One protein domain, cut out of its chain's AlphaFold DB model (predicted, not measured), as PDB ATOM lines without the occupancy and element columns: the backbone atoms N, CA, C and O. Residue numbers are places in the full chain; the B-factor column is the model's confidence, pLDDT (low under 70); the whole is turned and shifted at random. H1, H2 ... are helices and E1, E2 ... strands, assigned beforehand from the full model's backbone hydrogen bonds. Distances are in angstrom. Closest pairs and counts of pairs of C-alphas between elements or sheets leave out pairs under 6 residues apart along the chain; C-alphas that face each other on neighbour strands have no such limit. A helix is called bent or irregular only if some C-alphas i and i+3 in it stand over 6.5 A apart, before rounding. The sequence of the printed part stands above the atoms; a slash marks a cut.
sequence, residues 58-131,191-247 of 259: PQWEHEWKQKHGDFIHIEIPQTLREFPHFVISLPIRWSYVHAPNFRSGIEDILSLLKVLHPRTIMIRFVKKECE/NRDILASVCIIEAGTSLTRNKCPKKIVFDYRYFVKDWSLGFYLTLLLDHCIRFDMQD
ATOM      1  N   PRO A  58      33.174 106.860  49.546       95.31
ATOM      2  CA  PRO A  58      34.262 107.114  48.601       95.31
ATOM      3  C   PRO A  58      35.617 106.565  49.064       95.31
ATOM      4  O   PRO A  58      36.438 106.187  48.231       95.31
ATOM      5  N   GLN A  59      35.861 106.506  50.379       94.50
ATOM      6  CA  GLN A  59      37.076 105.895  50.925       94.50
ATOM      7  C   GLN A  59      37.090 104.392  50.644       94.50
ATOM      8  O   GLN A  59      38.089 103.881  50.147       94.50
ATOM      9  N   TRP A  60      35.969 103.698  50.848       93.88
ATOM     10  CA  TRP A  60      35.854 102.268  50.542       93.88
ATOM     11  C   TRP A  60      35.948 101.964  49.048       93.88
ATOM     12  O   TRP A  60      36.613 101.007  48.657       93.88
ATOM     13  N   GLU A  61      35.332 102.786  48.197       94.69
ATOM     14  CA  GLU A  61      35.484 102.669  46.741       94.69
ATOM     15  C   GLU A  61      36.955 102.851  46.323       94.69
ATOM     16  O   GLU A  61      37.460 102.135  45.452       94.69
ATOM     17  N   HIS A  62      37.670 103.779  46.971       94.25
ATOM     18  CA  HIS A  62      39.090 104.016  46.730       94.25
ATOM     19  C   HIS A  62      39.974 102.855  47.204       94.25
ATOM     20  O   HIS A  62      40.821 102.389  46.441       94.25
ATOM     21  N   GLU A  63      39.766 102.360  48.425       91.81
ATOM     22  CA  GLU A  63      40.473 101.200  48.983       91.81
ATOM     23  C   GLU A  63      40.263  99.952  48.123       91.81
ATOM     24  O   GLU A  63      41.225  99.261  47.778       91.81
ATOM     25  N   TRP A  64      39.021  99.708  47.689       90.81
ATOM     26  CA  TRP A  64      38.713  98.627  46.761       90.81
ATOM     27  C   TRP A  64      39.527  98.758  45.473       90.81
ATOM     28  O   TRP A  64      40.148  97.793  45.020       90.81
ATOM     29  N   LYS A  65      39.555  99.956  44.881       91.44
ATOM     30  CA  LYS A  65      40.297 100.202  43.641       91.44
ATOM     31  C   LYS A  65      41.787  99.934  43.804       91.44
ATOM     32  O   LYS A  65      42.389  99.344  42.909       91.44
ATOM     33  N   GLN A  66      42.377 100.331  44.929       92.19
ATOM     34  CA  GLN A  66      43.784 100.053  45.211       92.19
ATOM     35  C   GLN A  66      44.062  98.549  45.342       92.19
ATOM     36  O   GLN A  66      45.062  98.069  44.815       92.19
ATOM     37  N   LYS A  67      43.174  97.799  46.009       90.69
ATOM     38  CA  LYS A  67      43.374  96.371  46.297       90.69
ATOM     39  C   LYS A  67      43.055  95.454  45.111       90.69
ATOM     40  O   LYS A  67      43.738  94.451  44.913       90.69
ATOM     41  N   HIS A  68      42.035  95.786  44.320       87.06
ATOM     42  CA  HIS A  68      41.500  94.906  43.270       87.06
ATOM     43  C   HIS A  68      41.708  95.436  41.844       87.06
ATOM     44  O   HIS A  68      41.460  94.709  40.882       87.06
ATOM     45  N   GLY A  69      42.173  96.679  41.684       88.44
ATOM     46  CA  GLY A  69      42.461  97.285  40.379       88.44
ATOM     47  C   GLY A  69      41.226  97.667  39.555       88.44
ATOM     48  O   GLY A  69      41.369  98.080  38.405       88.44
ATOM     49  N   ASP A  70      40.028  97.554  40.129       87.00
ATOM     50  CA  ASP A  70      38.749  97.856  39.484       87.00
ATOM     51  C   ASP A  70      37.937  98.865  40.295       87.00
ATOM     52  O   ASP A  70      38.192  99.084  41.472       87.00
ATOM     53  N   PHE A  71      36.943  99.491  39.669       89.50
ATOM     54  CA  PHE A  71      36.061 100.439  40.346       89.50
ATOM     55  C   PHE A  71      34.772  99.756  40.759       89.50
ATOM     56  O   PHE A  71      34.094  99.189  39.909       89.50
ATOM     57  N   ILE A  72      34.401  99.880  42.024       92.62
ATOM     58  CA  ILE A  72      33.035  99.616  42.474       92.62
ATOM     59  C   ILE A  72      32.309 100.937  42.649       92.62
ATOM     60  O   ILE A  72      32.944 101.973  42.841       92.62
ATOM     61  N   HIS A  73      30.985 100.883  42.585       94.69
ATOM     62  CA  HIS A  73      30.159 102.012  42.964       94.69
ATOM     63  C   HIS A  73      29.118 101.584  43.991       94.69
ATOM     64  O   HIS A  73      28.338 100.676  43.720       94.69
ATOM     65  N   ILE A  74      29.094 102.218  45.157       95.06
ATOM     66  CA  ILE A  74      28.069 101.988  46.176       95.06
ATOM     67  C   ILE A  74      27.092 103.159  46.118       95.06
ATOM     68  O   ILE A  74      27.466 104.311  46.345       95.06
ATOM     69  N   GLU A  75      25.823 102.876  45.831       95.50
ATOM     70  CA  GLU A  75      24.797 103.914  45.835       95.50
ATOM     71  C   GLU A  75      24.545 104.379  47.271       95.50
ATOM     72  O   GLU A  75      24.253 103.586  48.170       95.50
ATOM     73  N   ILE A  76      24.656 105.689  47.480       94.56
ATOM     74  CA  ILE A  76      24.371 106.307  48.771       94.56
ATOM     75  C   ILE A  76      22.847 106.427  48.911       94.56
ATOM     76  O   ILE A  76      22.224 107.062  48.048       94.56
ATOM     77  N   PRO A  77      22.240 105.877  49.982       94.19
ATOM     78  CA  PRO A  77      20.811 106.039  50.219       94.19
ATOM     79  C   PRO A  77      20.453 107.527  50.302       94.19
ATOM     80  O   PRO A  77      21.229 108.333  50.818       94.19
ATOM     81  N   GLN A  78      19.286 107.907  49.785       94.25
ATOM     82  CA  GLN A  78      18.820 109.300  49.822       94.25
ATOM     83  C   GLN A  78      17.941 109.571  51.046       94.25
ATOM     84  O   GLN A  78      17.776 110.719  51.459       94.25
ATOM     85  N   THR A  79      17.381 108.516  51.641       94.81
ATOM     86  CA  THR A  79      16.488 108.599  52.802       94.81
ATOM     87  C   THR A  79      16.871 107.590  53.885       94.81
ATOM     88  O   THR A  79      17.407 106.521  53.598       94.81
ATOM     89  N   LEU A  80      16.601 107.902  55.162       92.38
ATOM     90  CA  LEU A  80      16.881 106.964  56.267       92.38
ATOM     91  C   LEU A  80      16.093 105.651  56.132       92.38
ATOM     92  O   LEU A  80      16.486 104.625  56.677       92.38
ATOM     93  N   ARG A  81      14.984 105.672  55.384       91.50
ATOM     94  CA  ARG A  81      14.195 104.481  55.063       91.50
ATOM     95  C   ARG A  81      14.909 103.557  54.079       91.50
ATOM     96  O   ARG A  81      14.747 102.347  54.182       91.50
ATOM     97  N   GLU A  82      15.669 104.112  53.140       92.75
ATOM     98  CA  GLU A  82      16.492 103.345  52.198       92.75
ATOM     99  C   GLU A  82      17.749 102.789  52.853       92.75
ATOM    100  O   GLU A  82      18.333 101.854  52.332       92.75
ATOM    101  N   PHE A  83      18.145 103.309  54.013       91.06
ATOM    102  CA  PHE A  83      19.369 102.911  54.693       91.06
ATOM    103  C   PHE A  83      19.580 101.407  54.877       91.06
ATOM    104  O   PHE A  83      20.695 100.934  54.693       91.06
ATOM    105  N   PRO A  84      18.559 100.605  55.223       90.12
ATOM    106  CA  PRO A  84      18.742  99.164  55.334       90.12
ATOM    107  C   PRO A  84      19.006  98.478  53.984       90.12
ATOM    108  O   PRO A  84      19.254  97.276  53.973       90.12
ATOM    109  N   HIS A  85      18.915  99.195  52.865       92.06
ATOM    110  CA  HIS A  85      18.983  98.688  51.503       92.06
ATOM    111  C   HIS A  85      20.137  99.361  50.751       92.06
ATOM    112  O   HIS A  85      20.015 100.488  50.279       92.06
ATOM    113  N   PHE A  86      21.256  98.656  50.605       92.81
ATOM    114  CA  PHE A  86      22.401  99.155  49.841       92.81
ATOM    115  C   PHE A  86      22.424  98.566  48.442       92.81
ATOM    116  O   PHE A  86      22.081  97.399  48.251       92.81
ATOM    117  N   VAL A  87      22.880  99.358  47.476       92.88
ATOM    118  CA  VAL A  87      23.106  98.907  46.103       92.88
ATOM    119  C   VAL A  87      24.589  99.024  45.794       92.88
ATOM    120  O   VAL A  87      25.167 100.098  45.912       92.88
ATOM    121  N   ILE A  88      25.205  97.919  45.396       93.06
ATOM    122  CA  ILE A  88      26.608  97.854  44.994       93.06
ATOM    123  C   ILE A  88      26.642  97.531  43.513       93.06
ATOM    124  O   ILE A  88      26.180  96.477  43.096       93.06
ATOM    125  N   SER A  89      27.220  98.414  42.720       92.44
ATOM    126  CA  SER A  89      27.512  98.176  41.318       92.44
ATOM    127  C   SER A  89      28.937  97.643  41.167       92.44
ATOM    128  O   SER A  89      29.903  98.346  41.464       92.44
ATOM    129  N   LEU A  90      29.063  96.404  40.693       89.56
ATOM    130  CA  LEU A  90      30.329  95.732  40.408       89.56
ATOM    131  C   LEU A  90      30.563  95.665  38.890       89.56
ATOM    132  O   LEU A  90      29.644  95.303  38.147       89.56
ATOM    133  N   PRO A  91      31.773  95.969  38.396       85.00
ATOM    134  CA  PRO A  91      32.094  95.821  36.988       85.00
ATOM    135  C   PRO A  91      32.221  94.332  36.655       85.00
ATOM    136  O   PRO A  91      32.984  93.604  37.288       85.00
ATOM    137  N   ILE A  92      31.502  93.865  35.633       79.62
ATOM    138  CA  ILE A  92      31.726  92.516  35.106       79.62
ATOM    139  C   ILE A  92      32.912  92.578  34.164       79.62
ATOM    140  O   ILE A  92      32.815  93.097  33.049       79.62
ATOM    141  N   ARG A  93      34.015  91.969  34.582       74.44
ATOM    142  CA  ARG A  93      35.072  91.545  33.674       74.44
ATOM    143  C   ARG A  93      35.105  90.024  33.663       74.44
ATOM    144  O   ARG A  93      35.209  89.389  34.706       74.44
ATOM    145  N   TRP A  94      35.028  89.433  32.474       65.62
ATOM    146  CA  TRP A  94      34.991  87.976  32.300       65.62
ATOM    147  C   TRP A  94      36.208  87.277  32.911       65.62
ATOM    148  O   TRP A  94      36.079  86.216  33.511       65.62
ATOM    149  N   SER A  95      37.381  87.905  32.824       62.88
ATOM    150  CA  SER A  95      38.606  87.415  33.459       62.88
ATOM    151  C   SER A  95      38.549  87.436  34.991       62.88
ATOM    152  O   SER A  95      39.247  86.654  35.630       62.88
ATOM    153  N   TYR A  96      37.718  88.298  35.586       67.19
ATOM    154  CA  TYR A  96      37.668  88.510  37.034       67.19
ATOM    155  C   TYR A  96      36.769  87.520  37.752       67.19
ATOM    156  O   TYR A  96      37.104  87.118  38.856       67.19
ATOM    157  N   VAL A  97      35.683  87.063  37.132       66.88
ATOM    158  CA  VAL A  97      34.777  86.086  37.763       66.88
ATOM    159  C   VAL A  97      35.529  84.819  38.186       66.88
ATOM    160  O   VAL A  97      35.248  84.240  39.230       66.88
ATOM    161  N   HIS A  98      36.522  84.416  37.395       69.69
ATOM    162  CA  HIS A  98      37.365  83.258  37.689       69.69
ATOM    163  C   HIS A  98      38.665  83.618  38.416       69.69
ATOM    164  O   HIS A  98      39.438  82.724  38.762       69.69
ATOM    165  N   ALA A  99      38.930  84.904  38.654       74.44
ATOM    166  CA  ALA A  99      40.102  85.319  39.399       74.44
ATOM    167  C   ALA A  99      39.888  85.010  40.891       74.44
ATOM    168  O   ALA A  99      38.877  85.423  41.465       74.44
ATOM    169  N   PRO A 100      40.850  84.359  41.571       74.62
ATOM    170  CA  PRO A 100      40.748  84.091  43.008       74.62
ATOM    171  C   PRO A 100      40.558  85.377  43.832       74.62
ATOM    172  O   PRO A 100      39.901  85.362  44.870       74.62
ATOM    173  N   ASN A 101      41.051  86.508  43.316       80.50
ATOM    174  CA  ASN A 101      40.974  87.822  43.953       80.50
ATOM    175  C   ASN A 101      39.564  88.439  43.942       80.50
ATOM    176  O   ASN A 101      39.298  89.368  44.705       80.50
ATOM    177  N   PHE A 102      38.663  87.968  43.073       81.69
ATOM    178  CA  PHE A 102      37.304  88.506  42.996       81.69
ATOM    179  C   PHE A 102      36.473  88.091  44.203       81.69
ATOM    180  O   PHE A 102      35.807  88.923  44.815       81.69
ATOM    181  N   ARG A 103      36.587  86.819  44.603       81.81
ATOM    182  CA  ARG A 103      35.957  86.309  45.821       81.81
ATOM    183  C   ARG A 103      36.416  87.084  47.050       81.81
ATOM    184  O   ARG A 103      35.572  87.552  47.807       81.81
ATOM    185  N   SER A 104      37.731  87.229  47.228       85.56
ATOM    186  CA  SER A 104      38.269  87.975  48.367       85.56
ATOM    187  C   SER A 104      37.781  89.418  48.354       85.56
ATOM    188  O   SER A 104      37.405  89.923  49.400       85.56
ATOM    189  N   GLY A 105      37.683  90.043  47.173       86.00
ATOM    190  CA  GLY A 105      37.093  91.373  47.050       86.00
ATOM    191  C   GLY A 105      35.659  91.405  47.558       86.00
ATOM    192  O   GLY A 105      35.353  92.174  48.461       86.00
ATOM    193  N   ILE A 106      34.779  90.531  47.063       85.56
ATOM    194  CA  ILE A 106      33.392  90.480  47.549       85.56
ATOM    195  C   ILE A 106      33.335  90.286  49.072       85.56
ATOM    196  O   ILE A 106      32.565  90.960  49.751       85.56
ATOM    197  N   GLU A 107      34.161  89.407  49.631       87.12
ATOM    198  CA  GLU A 107      34.236  89.218  51.080       87.12
ATOM    199  C   GLU A 107      34.712  90.492  51.807       87.12
ATOM    200  O   GLU A 107      34.136  90.844  52.841       87.12
ATOM    201  N   ASP A 108      35.676  91.228  51.250       88.50
ATOM    202  CA  ASP A 108      36.151  92.510  51.778       88.50
ATOM    203  C   ASP A 108      35.029  93.563  51.789       88.50
ATOM    204  O   ASP A 108      34.742  94.143  52.837       88.50
ATOM    205  N   ILE A 109      34.324  93.779  50.669       87.88
ATOM    206  CA  ILE A 109      33.268  94.810  50.606       87.88
ATOM    207  C   ILE A 109      32.059  94.459  51.456       87.88
ATOM    208  O   ILE A 109      31.466  95.335  52.081       87.88
ATOM    209  N   LEU A 110      31.703  93.177  51.533       88.31
ATOM    210  CA  LEU A 110      30.659  92.736  52.445       88.31
ATOM    211  C   LEU A 110      31.092  92.947  53.889       88.31
ATOM    212  O   LEU A 110      30.266  93.341  54.702       88.31
ATOM    213  N   SER A 111      32.367  92.729  54.214       89.44
ATOM    214  CA  SER A 111      32.897  92.993  55.553       89.44
ATOM    215  C   SER A 111      32.873  94.480  55.903       89.44
ATOM    216  O   SER A 111      32.546  94.816  57.036       89.44
ATOM    217  N   LEU A 112      33.112  95.366  54.935       88.50
ATOM    218  CA  LEU A 112      32.933  96.809  55.111       88.50
ATOM    219  C   LEU A 112      31.454  97.171  55.309       88.50
ATOM    220  O   LEU A 112      31.100  97.885  56.242       88.50
ATOM    221  N   LEU A 113      30.557  96.615  54.493       89.81
ATOM    222  CA  LEU A 113      29.125  96.901  54.584       89.81
ATOM    223  C   LEU A 113      28.459  96.296  55.819       89.81
ATOM    224  O   LEU A 113      27.484  96.869  56.297       89.81
ATOM    225  N   LYS A 114      28.988  95.200  56.384       88.31
ATOM    226  CA  LYS A 114      28.546  94.636  57.677       88.31
ATOM    227  C   LYS A 114      28.465  95.699  58.756       88.31
ATOM    228  O   LYS A 114      27.525  95.699  59.547       88.31
ATOM    229  N   VAL A 115      29.432  96.607  58.737       88.50
ATOM    230  CA  VAL A 115      29.572  97.691  59.700       88.50
ATOM    231  C   VAL A 115      28.409  98.687  59.609       88.50
ATOM    232  O   VAL A 115      28.076  99.305  60.605       88.50
ATOM    233  N   LEU A 116      27.721  98.798  58.464       88.50
ATOM    234  CA  LEU A 116      26.522  99.639  58.307       88.50
ATOM    235  C   LEU A 116      25.213  98.928  58.671       88.50
ATOM    236  O   LEU A 116      24.144  99.537  58.602       88.50
ATOM    237  N   HIS A 117      25.278  97.646  59.035       89.44
ATOM    238  CA  HIS A 117      24.122  96.814  59.365       89.44
ATOM    239  C   HIS A 117      22.986  96.812  58.311       89.44
ATOM    240  O   HIS A 117      21.813  96.961  58.676       89.44
ATOM    241  N   PRO A 118      23.273  96.633  57.006       89.38
ATOM    242  CA  PRO A 118      22.233  96.531  55.995       89.38
ATOM    243  C   PRO A 118      21.349  95.303  56.223       89.38
ATOM    244  O   PRO A 118      21.810  94.229  56.611       89.38
ATOM    245  N   ARG A 119      20.062  95.460  55.920       88.56
ATOM    246  CA  ARG A 119      19.077  94.373  55.858       88.56
ATOM    247  C   ARG A 119      19.066  93.706  54.483       88.56
ATOM    248  O   ARG A 119      18.793  92.513  54.355       88.56
ATOM    249  N   THR A 120      19.328  94.483  53.441       89.12
ATOM    250  CA  THR A 120      19.326  94.031  52.052       89.12
ATOM    251  C   THR A 120      20.513  94.644  51.337       89.12
ATOM    252  O   THR A 120      20.788  95.835  51.476       89.12
ATOM    253  N   ILE A 121      21.192  93.826  50.544       89.31
ATOM    254  CA  ILE A 121      22.250  94.269  49.647       89.31
ATOM    255  C   ILE A 121      21.839  93.844  48.246       89.31
ATOM    256  O   ILE A 121      21.633  92.664  47.977       89.31
ATOM    257  N   MET A 122      21.686  94.807  47.353       89.06
ATOM    258  CA  MET A 122      21.498  94.554  45.936       89.06
ATOM    259  C   MET A 122      22.857  94.656  45.259       89.06
ATOM    260  O   MET A 122      23.511  95.691  45.337       89.06
ATOM    261  N   ILE A 123      23.292  93.585  44.608       87.31
ATOM    262  CA  ILE A 123      24.508  93.596  43.804       87.31
ATOM    263  C   ILE A 123      24.077  93.727  42.352       87.31
ATOM    264  O   ILE A 123      23.458  92.835  41.774       87.31
ATOM    265  N   ARG A 124      24.402  94.876  41.781       88.19
ATOM    266  CA  ARG A 124      24.228  95.186  40.377       88.19
ATOM    267  C   ARG A 124      25.517  94.880  39.645       88.19
ATOM    268  O   ARG A 124      26.564  95.447  39.931       88.19
ATOM    269  N   PHE A 125      25.439  94.041  38.636       86.06
ATOM    270  CA  PHE A 125      26.560  93.788  37.758       86.06
ATOM    271  C   PHE A 125      26.461  94.668  36.519       86.06
ATOM    272  O   PHE A 125      25.475  94.636  35.779       86.06
ATOM    273  N   VAL A 126      27.493  95.480  36.301       85.00
ATOM    274  CA  VAL A 126      27.569  96.421  35.186       85.00
ATOM    275  C   VAL A 126      28.616  95.921  34.208       85.00
ATOM    276  O   VAL A 126      29.812  95.913  34.501       85.00
ATOM    277  N   LYS A 127      28.184  95.514  33.015       81.50
ATOM    278  CA  LYS A 127      29.122  95.236  31.928       81.50
ATOM    279  C   LYS A 127      29.716  96.566  31.463       81.50
ATOM    280  O   LYS A 127      28.999  97.402  30.916       81.50
ATOM    281  N   LYS A 128      31.016  96.770  31.696       71.50
ATOM    282  CA  LYS A 128      31.747  97.883  31.085       71.50
ATOM    283  C   LYS A 128      31.948  97.513  29.620       71.50
ATOM    284  O   LYS A 128      32.759  96.641  29.314       71.50
ATOM    285  N   GLU A 129      31.152  98.089  28.728       65.81
ATOM    286  CA  GLU A 129      31.495  98.042  27.307       65.81
ATOM    287  C   GLU A 129      32.839  98.752  27.147       65.81
ATOM    288  O   GLU A 129      33.046  99.800  27.761       65.81
ATOM    289  N   CYS A 130      33.773  98.112  26.436       48.00
ATOM    290  CA  CYS A 130      35.107  98.642  26.180       48.00
ATOM    291  C   CYS A 130      35.009 100.132  25.837       48.00
ATOM    292  O   CYS A 130      34.450 100.506  24.811       48.00
ATOM    293  N   GLU A 131      35.589 100.983  26.686       49.12
ATOM    294  CA  GLU A 131      35.821 102.409  26.405       49.12
ATOM    295  C   GLU A 131      36.840 102.613  25.262       49.12
ATOM    296  O   GLU A 131      37.282 103.733  25.016       49.12
ATOM    297  N   ASN A 191      21.926  72.067  48.773       46.94
ATOM    298  CA  ASN A 191      21.845  73.320  49.528       46.94
ATOM    299  C   ASN A 191      20.675  74.212  49.089       46.94
ATOM    300  O   ASN A 191      20.543  75.327  49.597       46.94
ATOM    301  N   ARG A 192      19.825  73.753  48.163       48.81
ATOM    302  CA  ARG A 192      18.743  74.549  47.571       48.81
ATOM    303  C   ARG A 192      17.767  75.061  48.622       48.81
ATOM    304  O   ARG A 192      17.393  76.225  48.559       48.81
ATOM    305  N   ASP A 193      17.427  74.243  49.612       41.16
ATOM    306  CA  ASP A 193      16.491  74.620  50.678       41.16
ATOM    307  C   ASP A 193      17.107  75.641  51.655       41.16
ATOM    308  O   ASP A 193      16.432  76.562  52.121       41.16
ATOM    309  N   ILE A 194      18.423  75.555  51.892       42.44
ATOM    310  CA  ILE A 194      19.178  76.538  52.687       42.44
ATOM    311  C   ILE A 194      19.243  77.870  51.929       42.44
ATOM    312  O   ILE A 194      18.935  78.920  52.491       42.44
ATOM    313  N   LEU A 195      19.566  77.828  50.634       41.72
ATOM    314  CA  LEU A 195      19.634  78.999  49.759       41.72
ATOM    315  C   LEU A 195      18.259  79.663  49.563       41.72
ATOM    316  O   LEU A 195      18.171  80.890  49.621       41.72
ATOM    317  N   ALA A 196      17.187  78.877  49.424       40.78
ATOM    318  CA  ALA A 196      15.809  79.355  49.295       40.78
ATOM    319  C   ALA A 196      15.305  80.061  50.566       40.78
ATOM    320  O   ALA A 196      14.523  81.005  50.486       40.78
ATOM    321  N   SER A 197      15.786  79.662  51.748       34.84
ATOM    322  CA  SER A 197      15.411  80.312  53.012       34.84
ATOM    323  C   SER A 197      16.109  81.665  53.253       34.84
ATOM    324  O   SER A 197      15.644  82.467  54.079       34.84
ATOM    325  N   VAL A 198      17.193  81.952  52.516       39.75
ATOM    326  CA  VAL A 198      18.123  83.066  52.781       39.75
ATOM    327  C   VAL A 198      18.161  84.098  51.650       39.75
ATOM    328  O   VAL A 198      18.311  85.281  51.937       39.75
ATOM    329  N   CYS A 199      17.997  83.714  50.383       41.31
ATOM    330  CA  CYS A 199      18.145  84.621  49.243       41.31
ATOM    331  C   CYS A 199      16.955  84.515  48.282       41.31
ATOM    332  O   CYS A 199      16.773  83.494  47.628       41.31
ATOM    333  N   ILE A 200      16.184  85.597  48.142       46.69
ATOM    334  CA  ILE A 200      15.251  85.753  47.019       46.69
ATOM    335  C   ILE A 200      16.027  86.434  45.896       46.69
ATOM    336  O   ILE A 200      16.305  87.630  45.973       46.69
ATOM    337  N   ILE A 201      16.395  85.664  44.875       47.94
ATOM    338  CA  ILE A 201      17.069  86.184  43.687       47.94
ATOM    339  C   ILE A 201      15.997  86.634  42.701       47.94
ATOM    340  O   ILE A 201      15.464  85.838  41.932       47.94
ATOM    341  N   GLU A 202      15.683  87.924  42.717       46.75
ATOM    342  CA  GLU A 202      14.942  88.557  41.628       46.75
ATOM    343  C   GLU A 202      15.944  88.950  40.544       46.75
ATOM    344  O   GLU A 202      16.593  89.988  40.646       46.75
ATOM    345  N   ALA A 203      16.109  88.100  39.529       49.00
ATOM    346  CA  ALA A 203      16.886  88.448  38.347       49.00
ATOM    347  C   ALA A 203      16.027  89.330  37.429       49.00
ATOM    348  O   ALA A 203      15.108  88.851  36.765       49.00
ATOM    349  N   GLY A 204      16.314  90.630  37.407       47.78
ATOM    350  CA  GLY A 204      15.728  91.566  36.452       47.78
ATOM    351  C   GLY A 204      16.731  91.901  35.354       47.78
ATOM    352  O   GLY A 204      17.851  92.308  35.657       47.78
ATOM    353  N   THR A 205      16.334  91.788  34.083       50.94
ATOM    354  CA  THR A 205      17.057  92.474  33.003       50.94
ATOM    355  C   THR A 205      16.272  93.712  32.597       50.94
ATOM    356  O   THR A 205      15.092  93.653  32.252       50.94
ATOM    357  N   SER A 206      16.931  94.866  32.646       47.47
ATOM    358  CA  SER A 206      16.393  96.095  32.072       47.47
ATOM    359  C   SER A 206      17.101  96.353  30.749       47.47
ATOM    360  O   SER A 206      18.231  96.834  30.709       47.47
ATOM    361  N   LEU A 207      16.443  95.985  29.650       48.47
ATOM    362  CA  LEU A 207      16.883  96.330  28.300       48.47
ATOM    363  C   LEU A 207      16.237  97.659  27.902       48.47
ATOM    364  O   LEU A 207      15.063  97.715  27.534       48.47
ATOM    365  N   THR A 208      17.000  98.752  27.940       46.09
ATOM    366  CA  THR A 208      16.531 100.035  27.401       46.09
ATOM    367  C   THR A 208      16.452  99.943  25.874       46.09
ATOM    368  O   THR A 208      17.468  99.820  25.193       46.09
ATOM    369  N   ARG A 209      15.232  99.979  25.326       36.12
ATOM    370  CA  ARG A 209      14.886  99.561  23.951       36.12
ATOM    371  C   ARG A 209      15.285 100.517  22.809       36.12
ATOM    372  O   ARG A 209      14.730 100.413  21.720       36.12
ATOM    373  N   ASN A 210      16.252 101.414  23.003       35.75
ATOM    374  CA  ASN A 210      16.637 102.403  21.991       35.75
ATOM    375  C   ASN A 210      18.082 102.185  21.501       35.75
ATOM    376  O   ASN A 210      19.021 102.471  22.226       35.75
ATOM    377  N   LYS A 211      18.218 101.701  20.250       46.25
ATOM    378  CA  LYS A 211      19.438 101.598  19.404       46.25
ATOM    379  C   LYS A 211      20.719 101.082  20.096       46.25
ATOM    380  O   LYS A 211      21.475 101.871  20.648       46.25
ATOM    381  N   CYS A 212      21.006  99.786  19.900       41.59
ATOM    382  CA  CYS A 212      22.082  98.996  20.529       41.59
ATOM    383  C   CYS A 212      22.004  99.021  22.066       41.59
ATOM    384  O   CYS A 212      22.099 100.095  22.656       41.59
ATOM    385  N   PRO A 213      21.837  97.880  22.759       47.06
ATOM    386  CA  PRO A 213      21.862  97.884  24.214       47.06
ATOM    387  C   PRO A 213      23.300  98.145  24.679       47.06
ATOM    388  O   PRO A 213      24.038  97.205  24.921       47.06
ATOM    389  N   LYS A 214      23.680  99.426  24.805       56.50
ATOM    390  CA  LYS A 214      25.012  99.891  25.244       56.50
ATOM    391  C   LYS A 214      25.344  99.553  26.706       56.50
ATOM    392  O   LYS A 214      26.330 100.016  27.276       56.50
ATOM    393  N   LYS A 215      24.432  98.866  27.390       60.06
ATOM    394  CA  LYS A 215      24.546  98.535  28.803       60.06
ATOM    395  C   LYS A 215      23.647  97.349  29.096       60.06
ATOM    396  O   LYS A 215      22.425  97.458  29.022       60.06
ATOM    397  N   ILE A 216      24.264  96.229  29.448       65.38
ATOM    398  CA  ILE A 216      23.563  95.097  30.047       65.38
ATOM    399  C   ILE A 216      23.764  95.217  31.555       65.38
ATOM    400  O   ILE A 216      24.901  95.291  32.032       65.38
ATOM    401  N   VAL A 217      22.648  95.303  32.274       70.00
ATOM    402  CA  VAL A 217      22.605  95.376  33.733       70.00
ATOM    403  C   VAL A 217      21.923  94.118  34.235       70.00
ATOM    404  O   VAL A 217      20.799  93.830  33.824       70.00
ATOM    405  N   PHE A 218      22.612  93.397  35.116       71.94
ATOM    406  CA  PHE A 218      22.028  92.295  35.867       71.94
ATOM    407  C   PHE A 218      21.893  92.741  37.317       71.94
ATOM    408  O   PHE A 218      22.893  93.072  37.958       71.94
ATOM    409  N   ASP A 219      20.665  92.775  37.821       70.81
ATOM    410  CA  ASP A 219      20.392  93.096  39.217       70.81
ATOM    411  C   ASP A 219      20.147  91.796  39.987       70.81
ATOM    412  O   ASP A 219      19.267  91.016  39.630       70.81
ATOM    413  N   TYR A 220      20.923  91.573  41.050       73.38
ATOM    414  CA  TYR A 220      20.702  90.486  42.001       73.38
ATOM    415  C   TYR A 220      20.408  91.081  43.368       73.38
ATOM    416  O   TYR A 220      21.185  91.867  43.917       73.38
ATOM    417  N   ARG A 221      19.268  90.704  43.942       70.94
ATOM    418  CA  ARG A 221      18.859  91.134  45.277       70.94
ATOM    419  C   ARG A 221      19.228  90.061  46.298       70.94
ATOM    420  O   ARG A 221      18.877  88.901  46.129       70.94
ATOM    421  N   TYR A 222      19.913  90.453  47.370       73.31
ATOM    422  CA  TYR A 222      20.270  89.555  48.464       73.31
ATOM    423  C   TYR A 222      19.674  90.048  49.776       73.31
ATOM    424  O   TYR A 222      19.848  91.202  50.181       73.31
ATOM    425  N   PHE A 223      18.968  89.150  50.457       71.25
ATOM    426  CA  PHE A 223      18.411  89.401  51.778       71.25
ATOM    427  C   PHE A 223      19.405  88.908  52.823       71.25
ATOM    428  O   PHE A 223      19.724  87.725  52.895       71.25
ATOM    429  N   VAL A 224      19.910  89.823  53.645       71.00
ATOM    430  CA  VAL A 224      20.897  89.476  54.662       71.00
ATOM    431  C   VAL A 224      20.145  89.076  55.926       71.00
ATOM    432  O   VAL A 224      19.799  89.916  56.752       71.00
ATOM    433  N   LYS A 225      19.819  87.783  56.048       66.69
ATOM    434  CA  LYS A 225      19.283  87.219  57.301       66.69
ATOM    435  C   LYS A 225      20.398  86.839  58.275       66.69
ATOM    436  O   LYS A 225      20.236  87.040  59.473       66.69
ATOM    437  N   ASP A 226      21.517  86.334  57.755       69.88
ATOM    438  CA  ASP A 226      22.703  85.979  58.533       69.88
ATOM    439  C   ASP A 226      23.988  86.245  57.727       69.88
ATOM    440  O   ASP A 226      24.145  85.817  56.583       69.88
ATOM    441  N   TRP A 227      24.918  86.972  58.342       66.38
ATOM    442  CA  TRP A 227      26.213  87.353  57.779       66.38
ATOM    443  C   TRP A 227      27.255  86.233  57.787       66.38
ATOM    444  O   TRP A 227      28.317  86.388  57.165       66.38
ATOM    445  N   SER A 228      26.968  85.124  58.474       63.03
ATOM    446  CA  SER A 228      27.771  83.898  58.450       63.03
ATOM    447  C   SER A 228      27.770  83.223  57.067       63.03
ATOM    448  O   SER A 228      28.663  82.438  56.750       63.03
ATOM    449  N   LEU A 229      26.826  83.592  56.191       58.06
ATOM    450  CA  LEU A 229      26.583  82.949  54.899       58.06
ATOM    451  C   LEU A 229      27.350  83.568  53.720       58.06
ATOM    452  O   LEU A 229      27.047  83.253  52.570       58.06
ATOM    453  N   GLY A 230      28.376  84.397  53.957       57.75
ATOM    454  CA  GLY A 230      29.208  84.979  52.884       57.75
ATOM    455  C   GLY A 230      29.781  83.935  51.907       57.75
ATOM    456  O   GLY A 230      29.924  84.192  50.710       57.75
ATOM    457  N   PHE A 231      29.991  82.707  52.391       58.84
ATOM    458  CA  PHE A 231      30.365  81.552  51.575       58.84
ATOM    459  C   PHE A 231      29.325  81.210  50.491       58.84
ATOM    460  O   PHE A 231      29.682  80.946  49.343       58.84
ATOM    461  N   TYR A 232      28.036  81.257  50.831       64.88
ATOM    462  CA  TYR A 232      26.942  80.905  49.925       64.88
ATOM    463  C   TYR A 232      26.728  81.950  48.840       64.88
ATOM    464  O   TYR A 232      26.392  81.585  47.717       64.88
ATOM    465  N   LEU A 233      26.983  83.226  49.140       66.56
ATOM    466  CA  LEU A 233      26.923  84.290  48.142       66.56
ATOM    467  C   LEU A 233      27.932  84.046  47.017       66.56
ATOM    468  O   LEU A 233      27.601  84.176  45.846       66.56
ATOM    469  N   THR A 234      29.146  83.624  47.373       63.09
ATOM    470  CA  THR A 234      30.192  83.315  46.391       63.09
ATOM    471  C   THR A 234      29.791  82.142  45.499       63.09
ATOM    472  O   THR A 234      29.959  82.210  44.284       63.09
ATOM    473  N   LEU A 235      29.232  81.077  46.084       64.50
ATOM    474  CA  LEU A 235      28.749  79.921  45.323       64.50
ATOM    475  C   LEU A 235      27.576  80.284  44.410       64.50
ATOM    476  O   LEU A 235      27.538  79.852  43.260       64.50
ATOM    477  N   LEU A 236      26.644  81.100  44.903       67.56
ATOM    478  CA  LEU A 236      25.528  81.609  44.115       67.56
ATOM    479  C   LEU A 236      26.010  82.469  42.954       67.56
ATOM    480  O   LEU A 236      25.517  82.305  41.847       67.56
ATOM    481  N   LEU A 237      26.985  83.345  43.182       67.50
ATOM    482  CA  LEU A 237      27.561  84.171  42.129       67.50
ATOM    483  C   LEU A 237      28.282  83.327  41.082       67.50
ATOM    484  O   LEU A 237      28.023  83.507  39.898       67.50
ATOM    485  N   ASP A 238      29.106  82.360  41.488       66.31
ATOM    486  CA  ASP A 238      29.753  81.439  40.545       66.31
ATOM    487  C   ASP A 238      28.709  80.653  39.727       66.31
ATOM    488  O   ASP A 238      28.874  80.465  38.523       66.31
ATOM    489  N   HIS A 239      27.586  80.259  40.335       65.88
ATOM    490  CA  HIS A 239      26.519  79.530  39.649       65.88
ATOM    491  C   HIS A 239      25.668  80.414  38.720       65.88
ATOM    492  O   HIS A 239      25.437  80.046  37.569       65.88
ATOM    493  N   CYS A 240      25.215  81.580  39.190       64.25
ATOM    494  CA  CYS A 240      24.433  82.543  38.411       64.25
ATOM    495  C   CYS A 240      25.228  83.048  37.212       64.25
ATOM    496  O   CYS A 240      24.702  83.091  36.103       64.25
ATOM    497  N   ILE A 241      26.510  83.358  37.420       63.12
ATOM    498  CA  ILE A 241      27.376  83.818  36.344       63.12
ATOM    499  C   ILE A 241      27.589  82.700  35.313       63.12
ATOM    500  O   ILE A 241      27.512  82.959  34.118       63.12
ATOM    501  N   ARG A 242      27.776  81.441  35.726       59.72
ATOM    502  CA  ARG A 242      27.915  80.323  34.773       59.72
ATOM    503  C   ARG A 242      26.648  80.054  33.955       59.72
ATOM    504  O   ARG A 242      26.778  79.738  32.775       59.72
ATOM    505  N   PHE A 243      25.463  80.163  34.558       54.84
ATOM    506  CA  PHE A 243      24.187  79.882  33.885       54.84
ATOM    507  C   PHE A 243      23.843  80.921  32.810       54.84
ATOM    508  O   PHE A 243      23.529  80.541  31.686       54.84
ATOM    509  N   ASP A 244      23.977  82.216  33.106       55.16
ATOM    510  CA  ASP A 244      23.657  83.286  32.140       55.16
ATOM    511  C   ASP A 244      24.638  83.321  30.946       55.16
ATOM    512  O   ASP A 244      24.359  83.883  29.886       55.16
ATOM    513  N   MET A 245      25.816  82.707  31.106       50.16
ATOM    514  CA  MET A 245      26.902  82.753  30.126       50.16
ATOM    515  C   MET A 245      26.920  81.589  29.128       50.16
ATOM    516  O   MET A 245      27.588  81.714  28.099       50.16
ATOM    517  N   GLN A 246      26.241  80.467  29.396       52.38
ATOM    518  CA  GLN A 246      26.278  79.307  28.491       52.38
ATOM    519  C   GLN A 246      25.286  79.391  27.329       52.38
ATOM    520  O   GLN A 246      25.595  78.858  26.265       52.38
ATOM    521  N   ASP A 247      24.162  80.094  27.479       45.12
ATOM    522  CA  ASP A 247      23.087  79.982  26.490       45.12
ATOM    523  C   ASP A 247      23.004  81.124  25.475       45.12
ATOM    524  O   ASP A 247      22.401  80.933  24.422       45.12
TER     525      ASP A 247
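What this domain is: This is residues 58 to 131 and 191 to 247 of the 259 residues of an uncharacterized protein of Lophiostoma macrostomum CBS 122681 (UniProt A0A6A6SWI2). A strongly twisted wall of four strands, E1 to E4, has the helices H1, H3 and H5 in a loose row over one face, H3 between the other two, while its other face is bare of helices. H4 lies off the E4 edge. The printed part has 131 residues with five helices and four strands in the order H1 E1 E2 H2 H3 E3 H4 E4 H5; the sheet, E1 E2 E3 E4, is mixed, and so is the class, helices and strands. It is compact, with a radius of gyration of the C-alphas of 14.9 A, and rounded, spanning 40 by 37 by 33 A.

How they stand to each other: The inner strands E2, residues 85 to 92, and E3, residues 120 to 127, are parallel, with N 88 and O 122 2.8 A apart, within hydrogen-bond range. E1, residues 73 to 75, an edge strand, forms an antiparallel hairpin with E2, with N 75 to O 87 at 2.9 A. E4, residues 217 to 223, the other edge strand, is antiparallel to E3, with N 123 to O 220 at 2.8 A. Residues 204 to 205 pair antiparallel with residues 218 to 219 of E4. H3, residues 100 to 114, only grazes the sheet. With H2, residues 94 to 97, it links E2 to E3 in a strand-helix-strand unit, two parallel neighbour strands with helices between, with a right-handed crossover. H1, residues 58 to 68, also only grazes the sheet and touches H3, the closest C-alphas being those of His 68 and Gly 105, 6.8 A, at a shallow tilt of 20 degrees, opposite ways. H5, residues 227 to 246, only grazes the sheet, and is only just on it with 5 pairs of C-alphas within 10 A. With residues 227 to 234 alone H5 touches H3, closest at the C-alphas of Arg 103 and Thr 234, 6.5 A, at a steep tilt of 46 degrees. H2 is not on the sheet; it is close to H5 but not clearly touching, with the C-alphas of Val 97 and Asp 238 closest at 7.4 A. H4, residues 192 to 198, is not on the sheet and is apart from H3. Every O i to N i+4 pair is within hydrogen-bond range in H1 and H4, against 10 of 11 in H3 and 14 of 16 in H5; H2 is too short for one.

Where its parts are: E2 is 21.7 A long, E3 22.4 A, E4 19.5 A and H3 21.8 A. H5, 30.4 A, is irregular, with C-alphas 228 and 231 7.7 A apart, and has a kink of 27 degrees near residue 234. H1 begins at C-alpha 58, (34.262, 107.114, 48.601), and H5 ends at C-alpha 246, (26.278, 79.307, 28.491).

The domain as a whole: The C-alphas farthest apart, Lys 211 and Ser 228, are 43.7 A apart. Residues 132 to 190 are not printed; C-alphas 131 and 191 are 39.7 A apart across the cut. The link from H4 to E4 is long. Mean pLDDT of the printed part is 72.8, with residues 94 to 98, 129 to 131, 191 to 216 and 225 to 247 under 70.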